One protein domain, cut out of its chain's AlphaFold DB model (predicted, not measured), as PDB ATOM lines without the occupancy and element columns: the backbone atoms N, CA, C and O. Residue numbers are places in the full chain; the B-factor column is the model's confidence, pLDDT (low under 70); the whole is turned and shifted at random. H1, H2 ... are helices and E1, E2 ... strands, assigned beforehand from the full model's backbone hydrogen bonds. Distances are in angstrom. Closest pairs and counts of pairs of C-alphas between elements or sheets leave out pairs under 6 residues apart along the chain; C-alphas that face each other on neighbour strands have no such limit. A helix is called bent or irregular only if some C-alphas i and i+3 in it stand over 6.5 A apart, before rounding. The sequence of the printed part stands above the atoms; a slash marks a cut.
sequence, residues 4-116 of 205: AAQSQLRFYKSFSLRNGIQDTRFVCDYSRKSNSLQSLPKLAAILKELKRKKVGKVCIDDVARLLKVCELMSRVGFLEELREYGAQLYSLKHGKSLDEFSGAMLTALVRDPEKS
ATOM      1  N   ALA A   4     -13.121  -1.881  89.760       63.03
ATOM      2  CA  ALA A   4     -11.670  -1.880  89.962       63.03
ATOM      3  C   ALA A   4     -11.123  -0.513  90.424       63.03
ATOM      4  O   ALA A   4     -10.258  -0.462  91.299       63.03
ATOM      5  N   ALA A   5     -11.655   0.591  89.890       68.12
ATOM      6  CA  ALA A   5     -11.258   1.941  90.289       68.12
ATOM      7  C   ALA A   5     -11.711   2.249  91.726       68.12
ATOM      8  O   ALA A   5     -10.955   2.824  92.506       68.12
ATOM      9  N   GLN A   6     -12.905   1.786  92.117       72.12
ATOM     10  CA  GLN A   6     -13.383   1.909  93.498       72.12
ATOM     11  C   GLN A   6     -12.508   1.126  94.486       72.12
ATOM     12  O   GLN A   6     -12.216   1.617  95.575       72.12
ATOM     13  N   SER A   7     -12.060  -0.078  94.114       70.94
ATOM     14  CA  SER A   7     -11.162  -0.873  94.958       70.94
ATOM     15  C   SER A   7      -9.803  -0.199  95.155       70.94
ATOM     16  O   SER A   7      -9.288  -0.188  96.272       70.94
ATOM     17  N   GLN A   8      -9.244   0.402  94.100       70.75
ATOM     18  CA  GLN A   8      -7.998   1.170  94.191       70.75
ATOM     19  C   GLN A   8      -8.176   2.391  95.092       70.75
ATOM     20  O   GLN A   8      -7.391   2.585  96.012       70.75
ATOM     21  N   LEU A   9      -9.252   3.161  94.906       76.69
ATOM     22  CA  LEU A   9      -9.570   4.309  95.759       76.69
ATOM     23  C   LEU A   9      -9.688   3.930  97.239       76.69
ATOM     24  O   LEU A   9      -9.173   4.654  98.089       76.69
ATOM     25  N   ARG A  10     -10.323   2.796  97.565       76.94
ATOM     26  CA  ARG A  10     -10.388   2.297  98.949       76.94
ATOM     27  C   ARG A  10      -9.001   1.990  99.506       76.94
ATOM     28  O   ARG A  10      -8.688   2.432 100.606       76.94
ATOM     29  N   PHE A  11      -8.166   1.287  98.742       77.38
ATOM     30  CA  PHE A  11      -6.794   0.986  99.152       77.38
ATOM     31  C   PHE A  11      -5.978   2.260  99.404       77.38
ATOM     32  O   PHE A  11      -5.338   2.376 100.447       77.38
ATOM     33  N   TYR A  12      -6.070   3.239  98.498       77.94
ATOM     34  CA  TYR A  12      -5.409   4.534  98.644       77.94
ATOM     35  C   TYR A  12      -5.877   5.285  99.889       77.94
ATOM     36  O   TYR A  12      -5.040   5.716 100.671       77.94
ATOM     37  N   LYS A  13      -7.189   5.377 100.137       80.38
ATOM     38  CA  LYS A  13      -7.723   6.023 101.347       80.38
ATOM     39  C   LYS A  13      -7.183   5.378 102.626       80.38
ATOM     40  O   LYS A  13      -6.724   6.084 103.521       80.38
ATOM     41  N   SER A  14      -7.171   4.047 102.693       78.56
ATOM     42  CA  SER A  14      -6.612   3.319 103.838       78.56
ATOM     43  C   SER A  14      -5.096   3.489 103.968       78.56
ATOM     44  O   SER A  14      -4.562   3.430 105.074       78.56
ATOM     45  N   PHE A  15      -4.368   3.659 102.862       79.19
ATOM     46  CA  PHE A  15      -2.940   3.970 102.888       79.19
ATOM     47  C   PHE A  15      -2.684   5.387 103.416       79.19
ATOM     48  O   PHE A  15      -1.875   5.535 104.330       79.19
ATOM     49  N   SER A  16      -3.399   6.397 102.913       82.12
ATOM     50  CA  SER A  16      -3.257   7.791 103.357       82.12
ATOM     51  C   SER A  16      -3.533   7.938 104.848       82.12
ATOM     52  O   SER A  16      -2.720   8.518 105.562       82.12
ATOM     53  N   LEU A  17      -4.624   7.331 105.334       82.06
ATOM     54  CA  LEU A  17      -5.008   7.382 106.746       82.06
ATOM     55  C   LEU A  17      -3.934   6.773 107.659       82.06
ATOM     56  O   LEU A  17      -3.570   7.370 108.666       82.06
ATOM     57  N   ARG A  18      -3.391   5.604 107.293       79.81
ATOM     58  CA  ARG A  18      -2.365   4.912 108.095       79.81
ATOM     59  C   ARG A  18      -1.029   5.648 108.150       79.81
ATOM     60  O   ARG A  18      -0.281   5.438 109.096       79.81
ATOM     61  N   ASN A  19      -0.730   6.466 107.145       79.31
ATOM     62  CA  ASN A  19       0.531   7.198 107.044       79.31
ATOM     63  C   ASN A  19       0.378   8.695 107.371       79.31
ATOM     64  O   ASN A  19       1.309   9.456 107.137       79.31
ATOM     65  N   GLY A  20      -0.787   9.131 107.872       81.94
ATOM     66  CA  GLY A  20      -1.025  10.532 108.238       81.94
ATOM     67  C   GLY A  20      -0.981  11.512 107.060       81.94
ATOM     68  O   GLY A  20      -0.689  12.688 107.252       81.94
ATOM     69  N   ILE A  21      -1.249  11.049 105.834       83.19
ATOM     70  CA  ILE A  21      -1.199  11.890 104.631       83.19
ATOM     71  C   ILE A  21      -2.525  12.646 104.508       83.19
ATOM     72  O   ILE A  21      -3.556  12.037 104.215       83.19
ATOM     73  N   GLN A  22      -2.496  13.961 104.732       75.88
ATOM     74  CA  GLN A  22      -3.703  14.795 104.789       75.88
ATOM     75  C   GLN A  22      -4.139  15.325 103.414       75.88
ATOM     76  O   GLN A  22      -5.324  15.271 103.089       75.88
ATOM     77  N   ASP A  23      -3.191  15.697 102.550       79.44
ATOM     78  CA  ASP A  23      -3.480  16.250 101.223       79.44
ATOM     79  C   ASP A  23      -3.268  15.211 100.122       79.44
ATOM     80  O   ASP A  23      -2.212  15.127  99.490       79.44
ATOM     81  N   THR A  24      -4.292  14.389  99.880       83.69
ATOM     82  CA  THR A  24      -4.271  13.426  98.771       83.69
ATOM     83  C   THR A  24      -5.229  13.807  97.660       83.69
ATOM     84  O   THR A  24      -6.422  14.013  97.865       83.69
ATOM     85  N   ARG A  25      -4.699  13.845  96.436       88.06
ATOM     86  CA  ARG A  25      -5.475  14.040  95.214       88.06
ATOM     87  C   ARG A  25      -5.408  12.779  94.366       88.06
ATOM     88  O   ARG A  25      -4.327  12.307  94.031       88.06
ATOM     89  N   PHE A  26      -6.569  12.254  93.980       87.06
ATOM     90  CA  PHE A  26      -6.639  11.150  93.026       87.06
ATOM     91  C   PHE A  26      -6.532  11.672  91.592       87.06
ATOM     92  O   PHE A  26      -7.245  12.599  91.204       87.06
ATOM     93  N   VAL A  27      -5.647  11.066  90.803       89.31
ATOM     94  CA  VAL A  27      -5.383  11.447  89.412       89.31
ATOM     95  C   VAL A  27      -5.366  10.187  88.562       89.31
ATOM     96  O   VAL A  27      -4.833   9.157  88.968       89.31
ATOM     97  N   CYS A  28      -5.968  10.270  87.379       89.06
ATOM     98  CA  CYS A  28      -6.052   9.161  86.444       89.06
ATOM     99  C   CYS A  28      -5.840   9.662  85.014       89.06
ATOM    100  O   CYS A  28      -6.552  10.564  84.552       89.06
ATOM    101  N   ASP A  29      -4.874   9.051  84.334       90.06
ATOM    102  CA  ASP A  29      -4.706   9.103  82.887       90.06
ATOM    103  C   ASP A  29      -5.353   7.860  82.267       90.06
ATOM    104  O   ASP A  29      -5.176   6.741  82.753       90.06
ATOM    105  N   TYR A  30      -6.116   8.060  81.194       86.62
ATOM    106  CA  TYR A  30      -6.624   6.966  80.377       86.62
ATOM    107  C   TYR A  30      -5.694   6.801  79.180       86.62
ATOM    108  O   TYR A  30      -5.739   7.600  78.249       86.62
ATOM    109  N   SER A  31      -4.854   5.768  79.210       86.38
ATOM    110  CA  SER A  31      -3.997   5.409  78.085       86.38
ATOM    111  C   SER A  31      -4.028   3.903  77.850       86.38
ATOM    112  O   SER A  31      -3.878   3.113  78.783       86.38
ATOM    113  N   ARG A  32      -4.252   3.503  76.592       86.56
ATOM    114  CA  ARG A  32      -4.204   2.093  76.166       86.56
ATOM    115  C   ARG A  32      -2.779   1.625  75.864       86.56
ATOM    116  O   ARG A  32      -2.531   0.425  75.899       86.56
ATOM    117  N   LYS A  33      -1.874   2.561  75.564       88.56
ATOM    118  CA  LYS A  33      -0.454   2.328  75.289       88.56
ATOM    119  C   LYS A  33       0.353   3.481  75.867       88.56
ATOM    120  O   LYS A  33       0.143   4.626  75.471       88.56
ATOM    121  N   SER A  34       1.276   3.178  76.769       89.62
ATOM    122  CA  SER A  34       2.056   4.206  77.460       89.62
ATOM    123  C   SER A  34       3.528   4.084  77.098       89.62
ATOM    124  O   SER A  34       4.298   3.485  77.839       89.62
ATOM    125  N   ASN A  35       3.908   4.606  75.932       93.50
ATOM    126  CA  ASN A  35       5.281   4.495  75.428       93.50
ATOM    127  C   ASN A  35       6.220   5.598  75.958       93.50
ATOM    128  O   ASN A  35       7.427   5.487  75.789       93.50
ATOM    129  N   SER A  36       5.676   6.646  76.584       96.25
ATOM    130  CA  SER A  36       6.422   7.776  77.158       96.25
ATOM    131  C   SER A  36       5.560   8.555  78.158       96.25
ATOM    132  O   SER A  36       4.333   8.404  78.186       96.25
ATOM    133  N   LEU A  37       6.156   9.457  78.940       95.31
ATOM    134  CA  LEU A  37       5.419  10.382  79.808       95.31
ATOM    135  C   LEU A  37       4.481  11.309  79.028       95.31
ATOM    136  O   LEU A  37       3.467  11.740  79.573       95.31
ATOM    137  N   GLN A  38       4.765  11.588  77.752       94.56
ATOM    138  CA  GLN A  38       3.880  12.401  76.909       94.56
ATOM    139  C   GLN A  38       2.496  11.760  76.742       94.56
ATOM    140  O   GLN A  38       1.492  12.464  76.672       94.56
ATOM    141  N   SER A  39       2.427  10.424  76.751       94.50
ATOM    142  CA  SER A  39       1.161   9.678  76.704       94.50
ATOM    143  C   SER A  39       0.381   9.681  78.030       94.50
ATOM    144  O   SER A  39      -0.752   9.204  78.080       94.50
ATOM    145  N   LEU A  40       0.973  10.222  79.103       95.62
ATOM    146  CA  LEU A  40       0.405  10.327  80.450       95.62
ATOM    147  C   LEU A  40       0.469  11.789  80.938       95.62
ATOM    148  O   LEU A  40       1.204  12.108  81.879       95.62
ATOM    149  N   PRO A  41      -0.261  12.713  80.288       96.06
ATOM    150  CA  PRO A  41      -0.067  14.147  80.475       96.06
ATOM    151  C   PRO A  41      -0.357  14.622  81.902       96.06
ATOM    152  O   PRO A  41       0.332  15.522  82.388       96.06
ATOM    153  N   LYS A  42      -1.333  14.029  82.610       96.62
ATOM    154  CA  LYS A  42      -1.624  14.434  83.995       96.62
ATOM    155  C   LYS A  42      -0.527  13.965  84.940       96.62
ATOM    156  O   LYS A  42      -0.095  14.746  85.787       96.62
ATOM    157  N   LEU A  43      -0.050  12.729  84.784       95.94
ATOM    158  CA  LEU A  43       1.100  12.221  85.527       95.94
ATOM    159  C   LEU A  43       2.331  13.103  85.294       95.94
ATOM    160  O   LEU A  43       2.946  13.553  86.257       95.94
ATOM    161  N   ALA A  44       2.656  13.397  84.034       97.00
ATOM    162  CA  ALA A  44       3.804  14.225  83.677       97.00
ATOM    163  C   ALA A  44       3.713  15.636  84.283       97.00
ATOM    164  O   ALA A  44       4.690  16.127  84.850       97.00
ATOM    165  N   ALA A  45       2.544  16.281  84.207       97.38
ATOM    166  CA  ALA A  45       2.329  17.608  84.783       97.38
ATOM    167  C   ALA A  45       2.550  17.622  86.304       97.38
ATOM    168  O   ALA A  45       3.236  18.502  86.823       97.38
ATOM    169  N   ILE A  46       2.026  16.618  87.012       96.62
ATOM    170  CA  ILE A  46       2.160  16.519  88.469       96.62
ATOM    171  C   ILE A  46       3.597  16.217  88.872       96.62
ATOM    172  O   ILE A  46       4.116  16.860  89.778       96.62
ATOM    173  N   LEU A  47       4.270  15.282  88.199       97.00
ATOM    174  CA  LEU A  47       5.671  14.975  88.490       97.00
ATOM    175  C   LEU A  47       6.559  16.215  88.318       97.00
ATOM    176  O   LEU A  47       7.373  16.508  89.193       97.00
ATOM    177  N   LYS A  48       6.343  16.997  87.251       97.44
ATOM    178  CA  LYS A  48       7.024  18.285  87.039       97.44
ATOM    179  C   LYS A  48       6.730  19.284  88.155       97.44
ATOM    180  O   LYS A  48       7.651  19.933  88.650       97.44
ATOM    181  N   GLU A  49       5.473  19.405  88.573       97.00
ATOM    182  CA  GLU A  49       5.079  20.309  89.656       97.00
ATOM    183  C   GLU A  49       5.739  19.933  90.990       97.00
ATOM    184  O   GLU A  49       6.338  20.797  91.637       97.00
ATOM    185  N   LEU A  50       5.665  18.658  91.381       95.69
ATOM    186  CA  LEU A  50       6.230  18.149  92.634       95.69
ATOM    187  C   LEU A  50       7.755  18.259  92.644       95.69
ATOM    188  O   LEU A  50       8.330  18.710  93.635       95.69
ATOM    189  N   LYS A  51       8.415  17.928  91.527       96.75
ATOM    190  CA  LYS A  51       9.868  18.080  91.372       96.75
ATOM    191  C   LYS A  51      10.288  19.544  91.501       96.75
ATOM    192  O   LYS A  51      11.209  19.842  92.256       96.75
ATOM    193  N   ARG A  52       9.578  20.468  90.839       97.19
ATOM    194  CA  ARG A  52       9.838  21.917  90.931       97.19
ATOM    195  C   ARG A  52       9.671  22.443  92.356       97.19
ATOM    196  O   ARG A  52      10.502  23.218  92.814       97.19
ATOM    197  N   LYS A  53       8.605  22.038  93.050       95.81
ATOM    198  CA  LYS A  53       8.324  22.480  94.425       95.81
ATOM    199  C   LYS A  53       9.157  21.743  95.482       95.81
ATOM    200  O   LYS A  53       9.172  22.181  96.624       95.81
ATOM    201  N   LYS A  54       9.835  20.647  95.117       93.94
ATOM    202  CA  LYS A  54      10.572  19.747  96.024       93.94
ATOM    203  C   LYS A  54       9.719  19.230  97.191       93.94
ATOM    204  O   LYS A  54      10.216  19.046  98.297       93.94
ATOM    205  N   VAL A  55       8.433  18.984  96.945       91.19
ATOM    206  CA  VAL A  55       7.483  18.490  97.955       91.19
ATOM    207  C   VAL A  55       6.587  17.412  97.370       91.19
ATOM    208  O   VAL A  55       6.270  17.438  96.183       91.19
ATOM    209  N   GLY A  56       6.140  16.498  98.232       91.88
ATOM    210  CA  GLY A  56       5.165  15.465  97.892       91.88
ATOM    211  C   GLY A  56       5.696  14.362  96.972       91.88
ATOM    212  O   GLY A  56       6.835  14.384  96.504       91.88
ATOM    213  N   LYS A  57       4.844  13.357  96.742       94.44
ATOM    214  CA  LYS A  57       5.120  12.202  95.879       94.44
ATOM    215  C   LYS A  57       3.849  11.763  95.154       94.44
ATOM    216  O   LYS A  57       2.747  11.875  95.690       94.44
ATOM    217  N   VAL A  58       4.008  11.207  93.960       95.19
ATOM    218  CA  VAL A  58       2.986  10.416  93.277       95.19
ATOM    219  C   VAL A  58       3.093   8.978  93.763       95.19
ATOM    220  O   VAL A  58       4.079   8.293  93.499       95.19
ATOM    221  N   CYS A  59       2.051   8.508  94.439       92.19
ATOM    222  CA  CYS A  59       1.945   7.118  94.863       92.19
ATOM    223  C   CYS A  59       1.231   6.290  93.790       92.19
ATOM    224  O   CYS A  59       0.026   6.445  93.574       92.19
ATOM    225  N   ILE A  60       1.940   5.364  93.149       90.62
ATOM    226  CA  ILE A  60       1.352   4.383  92.231       90.62
ATOM    227  C   ILE A  60       1.307   3.010  92.897       90.62
ATOM    228  O   ILE A  60       2.246   2.631  93.596       90.62
ATOM    229  N   ASP A  61       0.229   2.253  92.678       86.06
ATOM    230  CA  ASP A  61       0.113   0.876  93.176       86.06
ATOM    231  C   ASP A  61       1.360   0.060  92.806       86.06
ATOM    232  O   ASP A  61       2.061  -0.465  93.667       86.06
ATOM    233  N   ASP A  62       1.715   0.066  91.521       88.69
ATOM    234  CA  ASP A  62       2.879  -0.632  90.993       88.69
ATOM    235  C   ASP A  62       3.440   0.099  89.768       88.69
ATOM    236  O   ASP A  62       2.730   0.283  88.776       88.69
ATOM    237  N   VAL A  63       4.719   0.484  89.821       92.00
ATOM    238  CA  VAL A  63       5.427   1.136  88.704       92.00
ATOM    239  C   VAL A  63       5.472   0.223  87.477       92.00
ATOM    240  O   VAL A  63       5.385   0.706  86.349       92.00
ATOM    241  N   ALA A  64       5.488  -1.102  87.665       91.75
ATOM    242  CA  ALA A  64       5.479  -2.054  86.558       91.75
ATOM    243  C   ALA A  64       4.223  -1.945  85.680       91.75
ATOM    244  O   ALA A  64       4.266  -2.311  84.507       91.75
ATOM    245  N   ARG A  65       3.108  -1.405  86.196       88.62
ATOM    246  CA  ARG A  65       1.893  -1.173  85.395       88.62
ATOM    247  C   ARG A  65       2.105  -0.140  84.295       88.62
ATOM    248  O   ARG A  65       1.475  -0.272  83.250       88.62
ATOM    249  N   LEU A  66       2.983   0.841  84.511       91.81
ATOM    250  CA  LEU A  66       3.334   1.833  83.493       91.81
ATOM    251  C   LEU A  66       4.058   1.156  82.325       91.81
ATOM    252  O   LEU A  66       3.713   1.376  81.170       91.81
ATOM    253  N   LEU A  67       4.995   0.256  82.632       93.56
ATOM    254  CA  LEU A  67       5.802  -0.456  81.634       93.56
ATOM    255  C   LEU A  67       5.084  -1.662  81.012       93.56
ATOM    256  O   LEU A  67       5.427  -2.085  79.910       93.56
ATOM    257  N   LYS A  68       4.072  -2.221  81.684       90.44
ATOM    258  CA  LYS A  68       3.289  -3.360  81.183       90.44
ATOM    259  C   LYS A  68       2.534  -3.027  79.895       90.44
ATOM    260  O   LYS A  68       2.451  -3.871  79.010       90.44
ATOM    261  N   VAL A  69       1.995  -1.814  79.800       88.19
ATOM    262  CA  VAL A  69       1.270  -1.320  78.614       88.19
ATOM    263  C   VAL A  69       2.181  -0.581  77.625       88.19
ATOM    264  O   VAL A  69       1.696  -0.008  76.653       88.19
ATOM    265  N   CYS A  70       3.492  -0.571  77.886       92.31
ATOM    266  CA  CYS A  70       4.520   0.002  77.028       92.31
ATOM    267  C   CYS A  70       5.070  -1.072  76.080       92.31
ATOM    268  O   CYS A  70       5.323  -2.217  76.489       92.31
ATOM    269  N   GLU A  71       5.267  -0.699  74.819       92.12
ATOM    270  CA  GLU A  71       5.907  -1.550  73.817       92.12
ATOM    271  C   GLU A  71       7.348  -1.869  74.222       92.12
ATOM    272  O   GLU A  71       8.060  -1.023  74.760       92.12
ATOM    273  N   LEU A  72       7.792  -3.107  73.969       91.12
ATOM    274  CA  LEU A  72       9.071  -3.619  74.476       91.12
ATOM    275  C   LEU A  72      10.257  -2.702  74.131       91.12
ATOM    276  O   LEU A  72      11.082  -2.427  74.998       91.12
ATOM    277  N   MET A  73      10.287  -2.187  72.899       93.69
ATOM    278  CA  MET A  73      11.349  -1.305  72.401       93.69
ATOM    279  C   MET A  73      11.371   0.068  73.087       93.69
ATOM    280  O   MET A  73      12.421   0.700  73.158       93.69
ATOM    281  N   SER A  74      10.239   0.526  73.626       95.56
ATOM    282  CA  SER A  74      10.108   1.837  74.275       95.56
ATOM    283  C   SER A  74      10.321   1.786  75.789       95.56
ATOM    284  O   SER A  74      10.492   2.829  76.415       95.56
ATOM    285  N   ARG A  75      10.348   0.596  76.406       95.12
ATOM    286  CA  ARG A  75      10.405   0.456  77.875       95.12
ATOM    287  C   ARG A  75      11.639   1.082  78.506       95.12
ATOM    288  O   ARG A  75      11.516   1.668  79.574       95.12
ATOM    289  N   VAL A  76      12.805   0.937  77.875       96.31
ATOM    290  CA  VAL A  76      14.060   1.496  78.403       96.31
ATOM    291  C   VAL A  76      13.989   3.020  78.403       96.31
ATOM    292  O   VAL A  76      14.175   3.627  79.451       96.31
ATOM    293  N   GLY A  77      13.627   3.626  77.267       97.12
ATOM    294  CA  GLY A  77      13.467   5.079  77.165       97.12
ATOM    295  C   GLY A  77      12.418   5.613  78.139       97.12
ATOM    296  O   GLY A  77      12.677   6.565  78.870       97.12
ATOM    297  N   PHE A  78      11.271   4.937  78.242       96.94
ATOM    298  CA  PHE A  78      10.221   5.343  79.169       96.94
ATOM    299  C   PHE A  78      10.646   5.219  80.640       96.94
ATOM    300  O   PHE A  78      10.319   6.080  81.455       96.94
ATOM    301  N   LEU A  79      11.397   4.176  81.004       96.62
ATOM    302  CA  LEU A  79      11.935   4.052  82.356       96.62
ATOM    303  C   LEU A  79      12.929   5.177  82.666       96.62
ATOM    304  O   LEU A  79      12.864   5.732  83.758       96.62
ATOM    305  N   GLU A  80      13.801   5.547  81.728       97.12
ATOM    306  CA  GLU A  80      14.729   6.670  81.912       97.12
ATOM    307  C   GLU A  80      13.993   8.011  82.082       97.12
ATOM    308  O   GLU A  80      14.320   8.771  82.995       97.12
ATOM    309  N   GLU A  81      12.923   8.264  81.317       97.56
ATOM    310  CA  GLU A  81      12.047   9.427  81.542       97.56
ATOM    311  C   GLU A  81      11.461   9.440  82.964       97.56
ATOM    312  O   GLU A  81      11.425  10.478  83.625       97.56
ATOM    313  N   LEU A  82      11.009   8.286  83.467       97.12
ATOM    314  CA  LEU A  82      10.470   8.169  84.826       97.12
ATOM    315  C   LEU A  82      11.550   8.350  85.900       97.12
ATOM    316  O   LEU A  82      11.269   8.938  86.948       97.12
ATOM    317  N   ARG A  83      12.779   7.874  85.658       96.56
ATOM    318  CA  ARG A  83      13.915   8.006  86.590       96.56
ATOM    319  C   ARG A  83      14.296   9.459  86.839       96.56
ATOM    320  O   ARG A  83      14.724   9.779  87.947       96.56
ATOM    321  N   GLU A  84      14.051  10.348  85.879       97.06
ATOM    322  CA  GLU A  84      14.212  11.795  86.056       97.06
ATOM    323  C   GLU A  84      13.376  12.350  87.232       97.06
ATOM    324  O   GLU A  84      13.710  13.392  87.802       97.06
ATOM    325  N   TYR A  85      12.304  11.646  87.613       97.94
ATOM    326  CA  TYR A  85      11.394  11.975  88.714       97.94
ATOM    327  C   TYR A  85      11.449  10.937  89.846       97.94
ATOM    328  O   TYR A  85      10.479  10.781  90.591       97.94
ATOM    329  N   GLY A  86      12.567  10.212  89.978       96.69
ATOM    330  CA  GLY A  86      12.689   9.045  90.854       96.69
ATOM    331  C   GLY A  86      12.236   9.285  92.300       96.69
ATOM    332  O   GLY A  86      11.404   8.539  92.816       96.69
ATOM    333  N   ALA A  87      12.684  10.390  92.901       96.88
ATOM    334  CA  ALA A  87      12.339  10.780  94.271       96.88
ATOM    335  C   ALA A  87      10.849  11.136  94.461       96.88
ATOM    336  O   ALA A  87      10.309  11.040  95.567       96.88
ATOM    337  N   GLN A  88      10.174  11.567  93.390       97.25
ATOM    338  CA  GLN A  88       8.758  11.941  93.397       97.25
ATOM    339  C   GLN A  88       7.840  10.760  93.074       97.25
ATOM    340  O   GLN A  88       6.644  10.863  93.327       97.25
ATOM    341  N   LEU A  89       8.345   9.650  92.531       96.69
ATOM    342  CA  LEU A  89       7.524   8.501  92.149       96.69
ATOM    343  C   LEU A  89       7.673   7.366  93.168       96.69
ATOM    344  O   LEU A  89       8.699   6.698  93.219       96.69
ATOM    345  N   TYR A  90       6.629   7.114  93.958       94.00
ATOM    346  CA  TYR A  90       6.620   6.093  95.006       94.00
ATOM    347  C   TYR A  90       5.777   4.883  94.606       94.00
ATOM    348  O   TYR A  90       4.590   5.011  94.291       94.00
ATOM    349  N   SER A  91       6.367   3.688  94.650       92.38
ATOM    350  CA  SER A  91       5.641   2.443  94.407       92.38
ATOM    351  C   SER A  91       5.104   1.874  95.715       92.38
ATOM    352  O   SER A  91       5.873   1.398  96.546       92.38
ATOM    353  N   LEU A  92       3.779   1.833  95.862       87.50
ATOM    354  CA  LEU A  92       3.122   1.261  97.042       87.50
ATOM    355  C   LEU A  92       3.441  -0.224  97.209       87.50
ATOM    356  O   LEU A  92       3.704  -0.671  98.322       87.50
ATOM    357  N   LYS A  93       3.472  -0.977  96.106       85.81
ATOM    358  CA  LYS A  93       3.864  -2.386  96.097       85.81
ATOM    359  C   LYS A  93       5.269  -2.591  96.660       85.81
ATOM    360  O   LYS A  93       5.455  -3.491  97.466       85.81
ATOM    361  N   HIS A  94       6.240  -1.771  96.261       87.31
ATOM    362  CA  HIS A  94       7.642  -1.935  96.668       87.31
ATOM    363  C   HIS A  94       8.009  -1.194  97.958       87.31
ATOM    364  O   HIS A  94       9.107  -1.402  98.471       87.31
ATOM    365  N   GLY A  95       7.129  -0.324  98.458       90.44
ATOM    366  CA  GLY A  95       7.368   0.474  99.657       90.44
ATOM    367  C   GLY A  95       8.518   1.478  99.519       90.44
ATOM    368  O   GLY A  95       9.068   1.897 100.535       90.44
ATOM    369  N   LYS A  96       8.899   1.854  98.293       94.06
ATOM    370  CA  LYS A  96      10.049   2.729  98.023       94.06
ATOM    371  C   LYS A  96       9.832   3.620  96.798       94.06
ATOM    372  O   LYS A  96       8.987   3.333  95.939       94.06
ATOM    373  N   SER A  97      10.609   4.689  96.734       95.94
ATOM    374  CA  SER A  97      10.697   5.646  95.628       95.94
ATOM    375  C   SER A  97      11.518   5.045  94.481       95.94
ATOM    376  O   SER A  97      12.316   4.139  94.708       95.94
ATOM    377  N   LEU A  98      11.299   5.474  93.236       96.81
ATOM    378  CA  LEU A  98      11.922   4.845  92.062       96.81
ATOM    379  C   LEU A  98      13.456   5.005  92.034       96.81
ATOM    380  O   LEU A  98      14.148   4.130  91.521       96.81
ATOM    381  N   ASP A  99      13.996   6.073  92.612       96.94
ATOM    382  CA  ASP A  99      15.441   6.276  92.806       96.94
ATOM    383  C   ASP A  99      16.077   5.287  93.800       96.94
ATOM    384  O   ASP A  99      17.275   5.030  93.732       96.94
ATOM    385  N   GLU A 100      15.279   4.659  94.663       96.69
ATOM    386  CA  GLU A 100      15.714   3.629  95.617       96.69
ATOM    387  C   GLU A 100      15.713   2.207  95.004       96.69
ATOM    388  O   GLU A 100      15.943   1.206  95.698       96.69
ATOM    389  N   PHE A 101      15.400   2.065  93.711       95.44
ATOM    390  CA  PHE A 101      15.401   0.770  93.028       95.44
ATOM    391  C   PHE A 101      16.833   0.367  92.668       95.44
ATOM    392  O   PHE A 101      17.580   1.129  92.058       95.44
ATOM    393  N   SER A 102      17.210  -0.874  92.985       95.12
ATOM    394  CA  SER A 102      18.497  -1.415  92.545       95.12
ATOM    395  C   SER A 102      18.502  -1.660  91.035       95.12
ATOM    396  O   SER A 102      17.450  -1.877  90.428       95.12
ATOM    397  N   GLY A 103      19.690  -1.723  90.425       93.25
ATOM    398  CA  GLY A 103      19.824  -2.047  88.999       93.25
ATOM    399  C   GLY A 103      19.109  -3.348  88.614       93.25
ATOM    400  O   GLY A 103      18.414  -3.394  87.606       93.25
ATOM    401  N   ALA A 104      19.161  -4.375  89.469       92.25
ATOM    402  CA  ALA A 104      18.430  -5.625  89.252       92.25
ATOM    403  C   ALA A 104      16.899  -5.434  89.231       92.25
ATOM    404  O   ALA A 104      16.214  -6.064  88.424       92.25
ATOM    405  N   MET A 105      16.355  -4.555  90.082       91.62
ATOM    406  CA  MET A 105      14.923  -4.230  90.086       91.62
ATOM    407  C   MET A 105      14.523  -3.463  88.824       91.62
ATOM    408  O   MET A 105      13.507  -3.790  88.216       91.62
ATOM    409  N   LEU A 106      15.331  -2.487  88.402       94.50
ATOM    410  CA  LEU A 106      15.103  -1.731  87.167       94.50
ATOM    411  C   LEU A 106      15.141  -2.652  85.936       94.50
ATOM    412  O   LEU A 106      14.226  -2.624  85.113       94.50
ATOM    413  N   THR A 107      16.123  -3.551  85.854       93.56
ATOM    414  CA  THR A 107      16.200  -4.561  84.787       93.56
ATOM    415  C   THR A 107      14.976  -5.478  84.784       93.56
ATOM    416  O   THR A 107      14.414  -5.762  83.725       93.56
ATOM    417  N   ALA A 108      14.514  -5.916  85.959       90.88
ATOM    418  CA  ALA A 108      13.315  -6.745  86.072       90.88
ATOM    419  C   ALA A 108      12.047  -6.008  85.611       90.88
ATOM    420  O   ALA A 108      11.207  -6.610  84.940       90.88
ATOM    421  N   LEU A 109      11.926  -4.710  85.917       91.56
ATOM    422  CA  LEU A 109      10.817  -3.864  85.465       91.56
ATOM    423  C   LEU A 109      10.737  -3.770  83.935       91.56
ATOM    424  O   LEU A 109       9.638  -3.798  83.382       91.56
ATOM    425  N   VAL A 110      11.878  -3.685  83.249       92.75
ATOM    426  CA  VAL A 110      11.933  -3.631  81.778       92.75
ATOM    427  C   VAL A 110      11.643  -5.000  81.158       92.75
ATOM    428  O   VAL A 110      10.817  -5.108  80.244       92.75
ATOM    429  N   ARG A 111      12.313  -6.050  81.652       90.88
ATOM    430  CA  ARG A 111      12.286  -7.389  81.044       90.88
ATOM    431  C   ARG A 111      10.953  -8.096  81.256       90.88
ATOM    432  O   ARG A 111      10.341  -8.562  80.301       90.88
ATOM    433  N   ASP A 112      10.487  -8.147  82.500       86.00
ATOM    434  CA  ASP A 112       9.289  -8.885  82.895       86.00
ATOM    435  C   ASP A 112       8.417  -8.043  83.854       86.00
ATOM    436  O   ASP A 112       8.230  -8.427  85.015       86.00
ATOM    437  N   PRO A 113       7.820  -6.920  83.405       81.44
ATOM    438  CA  PRO A 113       6.977  -6.086  84.269       81.44
ATOM    439  C   PRO A 113       5.827  -6.884  84.902       81.44
ATOM    440  O   PRO A 113       5.451  -6.647  86.048       81.44
ATOM    441  N   GLU A 114       5.315  -7.900  84.203       75.62
ATOM    442  CA  GLU A 114       4.269  -8.798  84.708       75.62
ATOM    443  C   GLU A 114       4.742  -9.743  85.820       75.62
ATOM    444  O   GLU A 114       3.945 -10.146  86.671       75.62
ATOM    445  N   LYS A 115       6.033 -10.093  85.826       68.94
ATOM    446  CA  LYS A 115       6.645 -10.989  86.815       68.94
ATOM    447  C   LYS A 115       7.409 -10.242  87.896       68.94
ATOM    448  O   LYS A 115       8.060 -10.901  88.702       68.94
ATOM    449  N   SER A 116       7.294  -8.915  87.963       60.84
ATOM    450  CA  SER A 116       7.772  -8.082  89.074       60.84
ATOM    451  C   SER A 116       7.031  -8.405  90.386       60.84
ATOM    452  O   SER A 116       6.477  -7.548  91.060       60.84
TER     453      SER A 116
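Overview. This is residues 4 to 116 of the 205 residues of an uncharacterized protein of Roseovarius gaetbuli (UniProt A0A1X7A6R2). A very small sheet of two strands, E1 and E2, lies near the middle of a mostly helical domain, with H2 to one side of it and H3, H4 and H5 grouped at one end. H1 lies toward the other end, apart from the other named elements, on a long link. The printed part has 113 residues, with five named helices and two named strands that follow along the chain as H1 H2 E1 H3 H4 E2 H5; the helices hold 54 and the strands 6 of the residues, the class is mostly helix, and the sheet, order E1 E2, is parallel. It is compact, with a radius of gyration of the C-alphas of 13.7 A and spans of 39 by 31 by 28 A.

Along the chain. Find C-alpha 4 at (-11.670, -1.880, 89.962); from there H1 runs 21.5 A to residue 18. H2, residues 41 to 53, covers 18.3 A. Next come E1, residues 58 to 60, and H3, residues 64 to 68. H4, residues 72 to 83, spans 17.5 A and is irregular, with C-alphas 73 and 76 7.2 A apart. After E2, residues 89 to 91, H5 runs 12.2 A from residue 103 to C-alpha 111 at (12.286, -7.389, 81.044).

Arrangement. Look first at E1 and E2, parallel at 29 degrees, with N 60 and O 90 2.9 A apart, within hydrogen-bond range. With H3 and H4 between them they form a strand-helix-strand unit, two parallel neighbour strands joined through helices, whose crossover is right-handed. The closest C-alphas of H2 and E1, Leu 47 and Val 58, are 7.1 A apart. H4 and H5 touch, closest at C-alphas Arg 75 and Val 110, 5.9 A, at a steep tilt of 39 degrees, opposite ways. H3 only just touches H5, with 3 pairs of C-alphas within 8 A, the closest Ala 64 and Leu 109 at 5.7 A. Every O i to N i+4 pair is within hydrogen-bond range in H1, H2, H3 and H5, and 6 of 8 in H4.

Size, cuts and confidence. The C-alphas farthest apart, Gly 20 and Met 73, are 39.7 A from each other. The printed part has no cut, and the links H1 to H2 and E2 to H5 are long. Look for pLDDT under 70 at residues 4 to 5 and 115 to 116.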